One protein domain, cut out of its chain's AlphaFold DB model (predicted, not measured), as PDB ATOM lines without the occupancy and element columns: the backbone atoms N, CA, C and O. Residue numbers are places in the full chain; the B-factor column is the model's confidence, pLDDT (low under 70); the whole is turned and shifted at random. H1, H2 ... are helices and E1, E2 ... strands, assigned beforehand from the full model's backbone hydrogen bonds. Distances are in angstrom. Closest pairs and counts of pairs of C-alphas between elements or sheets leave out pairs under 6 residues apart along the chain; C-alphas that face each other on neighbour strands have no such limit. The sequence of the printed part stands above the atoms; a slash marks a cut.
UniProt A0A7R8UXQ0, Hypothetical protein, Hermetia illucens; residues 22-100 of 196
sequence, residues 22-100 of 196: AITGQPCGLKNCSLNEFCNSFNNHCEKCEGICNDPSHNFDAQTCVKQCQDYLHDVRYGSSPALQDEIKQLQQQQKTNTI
ATOM      1  N   ALA A  22     149.298 152.945 195.592       59.94
ATOM      2  CA  ALA A  22     148.855 153.311 196.930       59.94
ATOM      3  C   ALA A  22     149.332 154.738 197.225       59.94
ATOM      4  O   ALA A  22     150.512 154.953 197.491       59.94
ATOM      5  N   ILE A  23     148.423 155.714 197.161       69.38
ATOM      6  CA  ILE A  23     148.688 157.075 197.639       69.38
ATOM      7  C   ILE A  23     148.709 157.002 199.169       69.38
ATOM      8  O   ILE A  23     147.669 157.044 199.826       69.38
ATOM      9  N   THR A  24     149.890 156.783 199.740       67.06
ATOM     10  CA  THR A  24     150.111 156.820 201.185       67.06
ATOM     11  C   THR A  24     150.581 158.221 201.569       67.06
ATOM     12  O   THR A  24     151.422 158.805 200.891       67.06
ATOM     13  N   GLY A  25     150.010 158.792 202.633       75.12
ATOM     14  CA  GLY A  25     150.402 160.126 203.097       75.12
ATOM     15  C   GLY A  25     151.834 160.170 203.648       75.12
ATOM     16  O   GLY A  25     152.502 159.137 203.765       75.12
ATOM     17  N   GLN A  26     152.330 161.365 203.981       84.25
ATOM     18  CA  GLN A  26     153.738 161.572 204.340       84.25
ATOM     19  C   GLN A  26     154.163 160.703 205.548       84.25
ATOM     20  O   GLN A  26     153.434 160.642 206.546       84.25
ATOM     21  N   PRO A  27     155.340 160.042 205.508       87.50
ATOM     22  CA  PRO A  27     155.830 159.260 206.640       87.50
ATOM     23  C   PRO A  27     156.159 160.157 207.843       87.50
ATOM     24  O   PRO A  27     156.789 161.207 207.703       87.50
ATOM     25  N   CYS A  28     155.754 159.717 209.034       90.75
ATOM     26  CA  CYS A  28     155.954 160.397 210.309       90.75
ATOM     27  C   CYS A  28     156.276 159.382 211.415       90.75
ATOM     28  O   CYS A  28     155.395 158.832 212.086       90.75
ATOM     29  N   GLY A  29     157.566 159.085 211.585       86.81
ATOM     30  CA  GLY A  29     158.022 158.039 212.498       86.81
ATOM     31  C   GLY A  29     157.500 156.660 212.079       86.81
ATOM     32  O   GLY A  29     157.916 156.128 211.056       86.81
ATOM     33  N   LEU A  30     156.594 156.084 212.877       85.94
ATOM     34  CA  LEU A  30     156.005 154.752 212.647       85.94
ATOM     35  C   LEU A  30     154.643 154.782 211.935       85.94
ATOM     36  O   LEU A  30     154.078 153.723 211.664       85.94
ATOM     37  N   LYS A  31     154.090 155.970 211.674       89.12
ATOM     38  CA  LYS A  31     152.788 156.140 211.020       89.12
ATOM     39  C   LYS A  31     152.906 157.069 209.821       89.12
ATOM     40  O   LYS A  31     153.852 157.841 209.715       89.12
ATOM     41  N   ASN A  32     151.913 157.031 208.948       89.94
ATOM     42  CA  ASN A  32     151.758 158.011 207.883       89.94
ATOM     43  C   ASN A  32     150.699 159.028 208.318       89.94
ATOM     44  O   ASN A  32     149.684 158.646 208.908       89.94
ATOM     45  N   CYS A  33     150.957 160.309 208.070       90.25
ATOM     46  CA  CYS A  33     149.970 161.362 208.296       90.25
ATOM     47  C   CYS A  33     148.938 161.385 207.162       90.25
ATOM     48  O   CYS A  33     149.193 160.859 206.078       90.25
ATOM     49  N   SER A  34     147.763 161.962 207.418       88.56
ATOM     50  CA  SER A  34     146.749 162.169 206.376       88.56
ATOM     51  C   SER A  34     147.213 163.199 205.331       88.56
ATOM     52  O   SER A  34     148.137 163.959 205.589       88.56
ATOM     53  N   LEU A  35     146.552 163.277 204.169       86.56
ATOM     54  CA  LEU A  35     146.896 164.230 203.091       86.56
ATOM     55  C   LEU A  35     146.754 165.708 203.514       86.56
ATOM     56  O   LEU A  35     147.399 166.590 202.959       86.56
ATOM     57  N   ASN A  36     145.933 165.970 204.536       87.56
ATOM     58  CA  ASN A  36     145.709 167.302 205.110       87.56
ATOM     59  C   ASN A  36     146.528 167.560 206.386       87.56
ATOM     60  O   ASN A  36     146.269 168.524 207.119       87.56
ATOM     61  N   GLU A  37     147.484 166.682 206.680       91.38
ATOM     62  CA  GLU A  37     148.333 166.746 207.860       91.38
ATOM     63  C   GLU A  37     149.810 166.700 207.470       91.38
ATOM     64  O   GLU A  37     150.211 166.011 206.538       91.38
ATOM     65  N   PHE A  38     150.636 167.398 208.240       91.81
ATOM     66  CA  PHE A  38     152.084 167.372 208.119       91.81
ATOM     67  C   PHE A  38     152.708 166.719 209.350       91.81
ATOM     68  O   PHE A  38     152.101 166.660 210.421       91.81
ATOM     69  N   CYS A  39     153.934 166.224 209.206       93.12
ATOM     70  CA  CYS A  39     154.665 165.636 210.318       93.12
ATOM     71  C   CYS A  39     155.505 166.705 211.011       93.12
ATOM     72  O   CYS A  39     156.511 167.175 210.463       93.12
ATOM     73  N   ASN A  40     155.136 167.057 212.238       91.00
ATOM     74  CA  ASN A  40     155.948 167.950 213.044       91.00
ATOM     75  C   ASN A  40     157.234 167.224 213.484       91.00
ATOM     76  O   ASN A  40     157.214 166.195 214.160       91.00
ATOM     77  N   SER A  41     158.378 167.784 213.081       88.12
ATOM     78  CA  SER A  41     159.701 167.188 213.304       88.12
ATOM     79  C   SER A  41     160.121 167.170 214.777       88.12
ATOM     80  O   SER A  41     160.991 166.387 215.151       88.12
ATOM     81  N   PHE A  42     159.519 168.010 215.623       88.69
ATOM     82  CA  PHE A  42     159.894 168.112 217.034       88.69
ATOM     83  C   PHE A  42     159.266 167.015 217.899       88.69
ATOM     84  O   PHE A  42     159.886 166.547 218.851       88.69
ATOM     85  N   ASN A  43     158.037 166.602 217.583       90.62
ATOM     86  CA  ASN A  43     157.248 165.672 218.398       90.62
ATOM     87  C   ASN A  43     156.838 164.393 217.638       90.62
ATOM     88  O   ASN A  43     156.217 163.515 218.237       90.62
ATOM     89  N   ASN A  44     157.189 164.266 216.350       91.19
ATOM     90  CA  ASN A  44     156.753 163.184 215.457       91.19
ATOM     91  C   ASN A  44     155.225 162.992 215.466       91.19
ATOM     92  O   ASN A  44     154.713 161.869 215.395       91.19
ATOM     93  N   HIS A  45     154.491 164.096 215.602       92.62
ATOM     94  CA  HIS A  45     153.038 164.116 215.586       92.62
ATOM     95  C   HIS A  45     152.516 164.638 214.246       92.62
ATOM     96  O   HIS A  45     153.159 165.452 213.589       92.62
ATOM     97  N   CYS A  46     151.338 164.153 213.851       92.44
ATOM     98  CA  CYS A  46     150.658 164.644 212.660       92.44
ATOM     99  C   CYS A  46     149.816 165.849 213.063       92.44
ATOM    100  O   CYS A  46     148.951 165.729 213.930       92.44
ATOM    101  N   GLU A  47     150.090 166.999 212.467       91.12
ATOM    102  CA  GLU A  47     149.401 168.257 212.740       91.12
ATOM    103  C   GLU A  47     148.744 168.776 211.460       91.12
ATOM    104  O   GLU A  47     149.148 168.427 210.356       91.12
ATOM    105  N   LYS A  48     147.695 169.594 211.580       92.19
ATOM    106  CA  LYS A  48     146.925 170.047 210.413       92.19
ATOM    107  C   LYS A  48     147.679 171.097 209.605       92.19
ATOM    108  O   LYS A  48     148.147 172.090 210.162       92.19
ATOM    109  N   CYS A  49     147.658 170.946 208.283       91.75
ATOM    110  CA  CYS A  49     148.261 171.898 207.351       91.75
ATOM    111  C   CYS A  49     147.680 173.318 207.453       91.75
ATOM    112  O   CYS A  49     148.405 174.295 207.296       91.75
ATOM    113  N   GLU A  50     146.400 173.451 207.805       89.31
ATOM    114  CA  GLU A  50     145.724 174.744 207.976       89.31
ATOM    115  C   GLU A  50     146.425 175.669 208.988       89.31
ATOM    116  O   GLU A  50     146.469 176.879 208.787       89.31
ATOM    117  N   GLY A  51     147.028 175.125 210.052       87.38
ATOM    118  CA  GLY A  51     147.676 175.939 211.084       87.38
ATOM    119  C   GLY A  51     148.931 176.668 210.598       87.38
ATOM    120  O   GLY A  51     149.172 177.800 211.017       87.38
ATOM    121  N   ILE A  52     149.694 176.037 209.700       91.50
ATOM    122  CA  ILE A  52     150.982 176.546 209.193       91.50
ATOM    123  C   ILE A  52     150.871 177.198 207.812       91.50
ATOM    124  O   ILE A  52     151.721 178.008 207.453       91.50
ATOM    125  N   CYS A  53     149.836 176.851 207.042       90.50
ATOM    126  CA  CYS A  53     149.609 177.359 205.690       90.50
ATOM    127  C   CYS A  53     148.687 178.585 205.636       90.50
ATOM    128  O   CYS A  53     148.611 179.227 204.591       90.50
ATOM    129  N   ASN A  54     147.964 178.898 206.716       88.25
ATOM    130  CA  ASN A  54     147.032 180.023 206.745       88.25
ATOM    131  C   ASN A  54     147.737 181.321 207.172       88.25
ATOM    132  O   ASN A  54     148.212 181.434 208.301       88.25
ATOM    133  N   ASP A  55     147.775 182.310 206.284       80.00
ATOM    134  CA  ASP A  55     148.220 183.678 206.573       80.00
ATOM    135  C   ASP A  55     146.979 184.503 206.989       80.00
ATOM    136  O   ASP A  55     146.006 184.513 206.227       80.00
ATOM    137  N   PRO A  56     146.922 185.147 208.178       75.88
ATOM    138  CA  PRO A  56     148.026 185.515 209.071       75.88
ATOM    139  C   PRO A  56     148.001 184.753 210.410       75.88
ATOM    140  O   PRO A  56     147.811 185.350 211.477       75.88
ATOM    141  N   SER A  57     148.147 183.426 210.409       80.06
ATOM    142  CA  SER A  57     148.268 182.697 211.677       80.06
ATOM    143  C   SER A  57     149.595 183.046 212.380       80.06
ATOM    144  O   SER A  57     150.611 183.323 211.745       80.06
ATOM    145  N   HIS A  58     149.616 183.009 213.718       83.44
ATOM    146  CA  HIS A  58     150.845 183.237 214.499       83.44
ATOM    147  C   HIS A  58     151.933 182.179 214.234       83.44
ATOM    148  O   HIS A  58     153.107 182.419 214.493       83.44
ATOM    149  N   ASN A  59     151.535 181.023 213.702       84.06
ATOM    150  CA  ASN A  59     152.403 179.883 213.428       84.06
ATOM    151  C   ASN A  59     152.589 179.668 211.917       84.06
ATOM    152  O   ASN A  59     152.838 178.543 211.487       84.06
ATOM    153  N   PHE A  60     152.417 180.722 211.112       90.25
ATOM    154  CA  PHE A  60     152.571 180.640 209.668       90.25
ATOM    155  C   PHE A  60     154.021 180.307 209.300       90.25
ATOM    156  O   PHE A  60     154.951 181.049 209.621       90.25
ATOM    157  N   ASP A  61     154.199 179.191 208.599       90.19
ATOM    158  CA  ASP A  61     155.486 178.750 208.073       90.19
ATOM    159  C   ASP A  61     155.314 178.311 206.619       90.19
ATOM    160  O   ASP A  61     154.978 177.162 206.307       90.19
ATOM    161  N   ALA A  62     155.590 179.248 205.712       89.12
ATOM    162  CA  ALA A  62     155.502 179.028 204.276       89.12
ATOM    163  C   ALA A  62     156.424 177.898 203.785       89.12
ATOM    164  O   ALA A  62     156.060 177.170 202.860       89.12
ATOM    165  N   GLN A  63     157.608 177.729 204.384       90.12
ATOM    166  CA  GLN A  63     158.583 176.742 203.919       90.12
ATOM    167  C   GLN A  63     158.128 175.326 204.268       90.12
ATOM    168  O   GLN A  63     158.124 174.441 203.407       90.12
ATOM    169  N   THR A  64     157.683 175.116 205.508       89.31
ATOM    170  CA  THR A  64     157.140 173.817 205.928       89.31
ATOM    171  C   THR A  64     155.823 173.515 205.217       89.31
ATOM    172  O   THR A  64     155.634 172.391 204.749       89.31
ATOM    173  N   CYS A  65     154.962 174.523 205.040       91.19
ATOM    174  CA  CYS A  65     153.706 174.390 204.309       91.19
ATOM    175  C   CYS A  65     153.924 173.898 202.865       91.19
ATOM    176  O   CYS A  65     153.383 172.868 202.471       91.19
ATOM    177  N   VAL A  66     154.767 174.567 202.071       91.06
ATOM    178  CA  VAL A  66     154.992 174.178 200.664       91.06
ATOM    179  C   VAL A  66     155.668 172.808 200.547       91.06
ATOM    180  O   VAL A  66     155.450 172.077 199.580       91.06
ATOM    181  N   LYS A  67     156.488 172.432 201.533       89.81
ATOM    182  CA  LYS A  67     157.208 171.158 201.509       89.81
ATOM    183  C   LYS A  67     156.328 169.966 201.880       89.81
ATOM    184  O   LYS A  67     156.471 168.922 201.254       89.81
ATOM    185  N   GLN A  68     155.475 170.104 202.896       89.69
ATOM    186  CA  GLN A  68     154.751 168.972 203.491       89.69
ATOM    187  C   GLN A  68     153.241 168.979 203.223       89.69
ATOM    188  O   GLN A  68     152.597 167.948 203.375       89.69
ATOM    189  N   CYS A  69     152.674 170.110 202.805       91.06
ATOM    190  CA  CYS A  69     151.232 170.299 202.629       91.06
ATOM    191  C   CYS A  69     150.849 170.567 201.168       91.06
ATOM    192  O   CYS A  69     149.944 171.354 200.895       91.06
ATOM    193  N   GLN A  70     151.542 169.940 200.212       90.12
ATOM    194  CA  GLN A  70     151.262 170.151 198.787       90.12
ATOM    195  C   GLN A  70     149.833 169.743 198.431       90.12
ATOM    196  O   GLN A  70     149.126 170.533 197.813       90.12
ATOM    197  N   ASP A  71     149.379 168.580 198.897       87.50
ATOM    198  CA  ASP A  71     148.020 168.098 198.630       87.50
ATOM    199  C   ASP A  71     146.963 169.038 199.218       87.50
ATOM    200  O   ASP A  71     146.042 169.443 198.516       87.50
ATOM    201  N   TYR A  72     147.160 169.510 200.453       87.81
ATOM    202  CA  TYR A  72     146.309 170.542 201.048       87.81
ATOM    203  C   TYR A  72     146.276 171.831 200.207       87.81
ATOM    204  O   TYR A  72     145.208 172.398 199.985       87.81
ATOM    205  N   LEU A  73     147.418 172.301 199.694       88.69
ATOM    206  CA  LEU A  73     147.464 173.484 198.824       88.69
ATOM    207  C   LEU A  73     146.751 173.249 197.484       88.69
ATOM    208  O   LEU A  73     146.120 174.169 196.951       88.69
ATOM    209  N   HIS A  74     146.828 172.034 196.942       87.56
ATOM    210  CA  HIS A  74     146.066 171.623 195.768       87.56
ATOM    211  C   HIS A  74     144.560 171.615 196.067       87.56
ATOM    212  O   HIS A  74     143.790 172.227 195.324       87.56
ATOM    213  N   ASP A  75     144.139 171.026 197.181       85.38
ATOM    214  CA  ASP A  75     142.736 170.965 197.594       85.38
ATOM    215  C   ASP A  75     142.162 172.349 197.902       85.38
ATOM    216  O   ASP A  75     141.038 172.658 197.512       85.38
ATOM    217  N   VAL A  76     142.922 173.244 198.529       84.38
ATOM    218  CA  VAL A  76     142.472 174.625 198.751       84.38
ATOM    219  C   VAL A  76     142.315 175.361 197.420       84.38
ATOM    220  O   VAL A  76     141.318 176.059 197.216       84.38
ATOM    221  N   ARG A  77     143.255 175.175 196.485       83.94
ATOM    222  CA  ARG A  77     143.222 175.827 195.169       83.94
ATOM    223  C   ARG A  77     142.087 175.319 194.278       83.94
ATOM    224  O   ARG A  77     141.484 176.120 193.569       83.94
ATOM    225  N   TYR A  78     141.821 174.016 194.283       80.06
ATOM    226  CA  TYR A  78     140.902 173.380 193.332       80.06
ATOM    227  C   TYR A  78     139.584 172.910 193.967       80.06
ATOM    228  O   TYR A  78     138.551 172.901 193.302       80.06
ATOM    229  N   GLY A  79     139.588 172.567 195.253       70.75
ATOM    230  CA  GLY A  79     138.423 172.095 196.012       70.75
ATOM    231  C   GLY A  79     137.511 173.207 196.533       70.75
ATOM    232  O   GLY A  79     136.348 172.955 196.844       70.75
ATOM    233  N   SER A  80     137.983 174.453 196.563       61.31
ATOM    234  CA  SER A  80     137.174 175.619 196.946       61.31
ATOM    235  C   SER A  80     136.628 176.388 195.743       61.31
ATOM    236  O   SER A  80     136.450 177.598 195.833       61.31
ATOM    237  N   SER A  81     136.367 175.728 194.606       65.62
ATOM    238  CA  SER A  81     135.678 176.393 193.493       65.62
ATOM    239  C   SER A  81     134.240 176.714 193.926       65.62
ATOM    240  O   SER A  81     133.431 175.789 194.061       65.62
ATOM    241  N   PRO A  82     133.884 177.992 194.163       62.38
ATOM    242  CA  PRO A  82     132.545 178.349 194.633       62.38
ATOM    243  C   PRO A  82     131.472 177.917 193.626       62.38
ATOM    244  O   PRO A  82     130.393 177.483 194.021       62.38
ATOM    245  N   ALA A  83     131.824 177.913 192.335       65.62
ATOM    246  CA  ALA A  83     130.974 177.444 191.249       65.62
ATOM    247  C   ALA A  83     130.512 175.987 191.444       65.62
ATOM    248  O   ALA A  83     129.349 175.680 191.210       65.62
ATOM    249  N   LEU A  84     131.385 175.105 191.947       67.19
ATOM    250  CA  LEU A  84     131.047 173.694 192.152       67.19
ATOM    251  C   LEU A  84     130.204 173.484 193.421       67.19
ATOM    252  O   LEU A  84     129.313 172.636 193.449       67.19
ATOM    253  N   GLN A  85     130.443 174.269 194.477       68.94
ATOM    254  CA  GLN A  85     129.659 174.164 195.712       68.94
ATOM    255  C   GLN A  85     128.214 174.637 195.533       68.94
ATOM    256  O   GLN A  85     127.299 174.048 196.117       68.94
ATOM    257  N   ASP A  86     127.997 175.674 194.727       72.94
ATOM    258  CA  ASP A  86     126.654 176.176 194.447       72.94
ATOM    259  C   ASP A  86     125.853 175.193 193.583       72.94
ATOM    260  O   ASP A  86     124.672 174.963 193.854       72.94
ATOM    261  N   GLU A  87     126.496 174.528 192.622       74.94
ATOM    262  CA  GLU A  87     125.882 173.442 191.851       74.94
ATOM    263  C   GLU A  87     125.519 172.239 192.740       74.94
ATOM    264  O   GLU A  87     124.398 171.729 192.664       74.94
ATOM    265  N   ILE A  88     126.402 171.826 193.658       76.19
ATOM    266  CA  ILE A  88     126.126 170.719 194.594       76.19
ATOM    267  C   ILE A  88     124.940 171.046 195.515       76.19
ATOM    268  O   ILE A  88     124.060 170.202 195.712       76.19
ATOM    269  N   LYS A  89     124.866 172.270 196.054       78.44
ATOM    270  CA  LYS A  89     123.732 172.704 196.893       78.44
ATOM    271  C   LYS A  89     122.421 172.709 196.113       78.44
ATOM    272  O   LYS A  89     121.393 172.268 196.634       78.44
ATOM    273  N   GLN A  90     122.448 173.168 194.863       81.69
ATOM    274  CA  GLN A  90     121.273 173.146 193.994       81.69
ATOM    275  C   GLN A  90     120.804 171.713 193.706       81.69
ATOM    276  O   GLN A  90     119.608 171.429 193.811       81.69
ATOM    277  N   LEU A  91     121.724 170.785 193.437       73.94
ATOM    278  CA  LEU A  91     121.396 169.375 193.204       73.94
ATOM    279  C   LEU A  91     120.830 168.686 194.460       73.94
ATOM    280  O   LEU A  91     119.845 167.950 194.367       73.94
ATOM    281  N   GLN A  92     121.367 168.969 195.651       76.62
ATOM    282  CA  GLN A  92     120.812 168.464 196.918       76.62
ATOM    283  C   GLN A  92     119.398 169.000 197.189       76.62
ATOM    284  O   GLN A  92     118.518 168.265 197.650       76.62
ATOM    285  N   GLN A  93     119.148 170.267 196.851       70.50
ATOM    286  CA  GLN A  93     117.828 170.877 196.989       70.50
ATOM    287  C   GLN A  93     116.812 170.270 196.001       70.50
ATOM    288  O   GLN A  93     115.649 170.054 196.364       70.50
ATOM    289  N   GLN A  94     117.240 169.921 194.782       69.31
ATOM    290  CA  GLN A  94     116.391 169.229 193.805       69.31
ATOM    291  C   GLN A  94     116.017 167.813 194.265       69.31
ATOM    292  O   GLN A  94     114.844 167.437 194.197       69.31
ATOM    293  N   GLN A  95     116.964 167.049 194.820       67.69
ATOM    294  CA  GLN A  95     116.681 165.715 195.368       67.69
ATOM    295  C   GLN A  95     115.696 165.764 196.547       67.69
ATOM    296  O   GLN A  95     114.776 164.949 196.622       67.69
ATOM    297  N   LYS A  96     115.814 166.767 197.427       64.12
ATOM    298  CA  LYS A  96     114.885 166.964 198.554       64.12
ATOM    299  C   LYS A  96     113.452 167.279 198.104       64.12
ATOM    300  O   LYS A  96     112.498 166.932 198.799       64.12
ATOM    301  N   THR A  97     113.299 167.906 196.939       56.25
ATOM    302  CA  THR A  97     111.994 168.301 196.390       56.25
ATOM    303  C   THR A  97     111.268 167.121 195.732       56.25
ATOM    304  O   THR A  97     110.057 166.984 195.898       56.25
ATOM    305  N   ASN A  98     111.993 166.207 195.077       54.75
ATOM    306  CA  ASN A  98     111.388 165.029 194.437       54.75
ATOM    307  C   ASN A  98     110.947 163.931 195.422       54.75
ATOM    308  O   ASN A  98     109.998 163.206 195.131       54.75
ATOM    309  N   THR A  99     111.551 163.835 196.608       49.16
ATOM    310  CA  THR A  99     111.136 162.853 197.630       49.16
ATOM    311  C   THR A  99     109.827 163.241 198.340       49.16
ATOM    312  O   THR A  99     109.134 162.383 198.883       49.16
ATOM    313  N   ILE A 100     109.429 164.518 198.313       52.97
ATOM    314  CA  ILE A 100     108.217 165.006 198.997       52.97
ATOM    315  C   ILE A 100     106.933 164.801 198.177       52.97
ATOM    316  O   ILE A 100     105.842 164.784 198.749       52.97
TER     317      ILE A 100
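AT A GLANCE: This is residues 22 to 100 of the 196 residues of the protein "Hypothetical protein" of Hermetia illucens (UniProt A0A7R8UXQ0). A small head is built of the two-stranded hairpin E1 and E2, the short helices H1 and H2 and a looped first stretch, residues 22 to 36; from it a long helical arm sticks out, residues 77 to 100, with the end of H3 and the whole of H4. The printed part has 79 residues, with two named strands and four named helices in the order E1, E2, H1, H2, H3, H4; the sheet, E1 - E2, is antiparallel, and the class is mostly helix. The whole is only just loose, close to extended, with a radius of gyration of the C-alphas of 17.2 A, and the elongated outline spans 54 by 31 by 19 A.

HOW THE PARTS SIT: E1, residues 37 to 40, and E2, residues 45 to 48, form a hairpin with a tight link, antiparallel at 136 degrees; N 38 and O 47 are within hydrogen-bond range at 2.8 A, N 40 and O 45 at 2.9 A. The closest C-alphas of E1 and H2, residues 62 to 68, are those of Phe 38 and Gln 68, 5.6 A apart. H2 touches H1, residues 49 to 53, closest at the C-alphas of Cys 53 and Cys 65, 5.2 A. H3, residues 70 to 79, is about perpendicular to H2 at 81 degrees and close but not clearly touching, closest at the C-alphas of Val 66 and Leu 73, 7.8 A. H4, residues 82 to 98, touches no helix. In H1, H2, H3 and H4 every O i to N i+4 pair is within hydrogen-bond range.

IN THESE COORDINATES: E1 begins at C-alpha 37, (148.333, 166.746, 207.860), and spans 9.3 A; E2 spans 10.0 A. H1 spans 5.9 A, H2 10.1 A and H3 13.3 A. H4 spans 25.0 A and ends at C-alpha 98, (111.388, 165.029, 194.437).

THE WHOLE: The C-alphas of Phe 42 and Ile 100, the two farthest apart, are 54.8 A apart. The printed part has no cut, and no link is long. Confidence is low, under 70, at residues 22 to 24, 80 to 85 and 94 to 100.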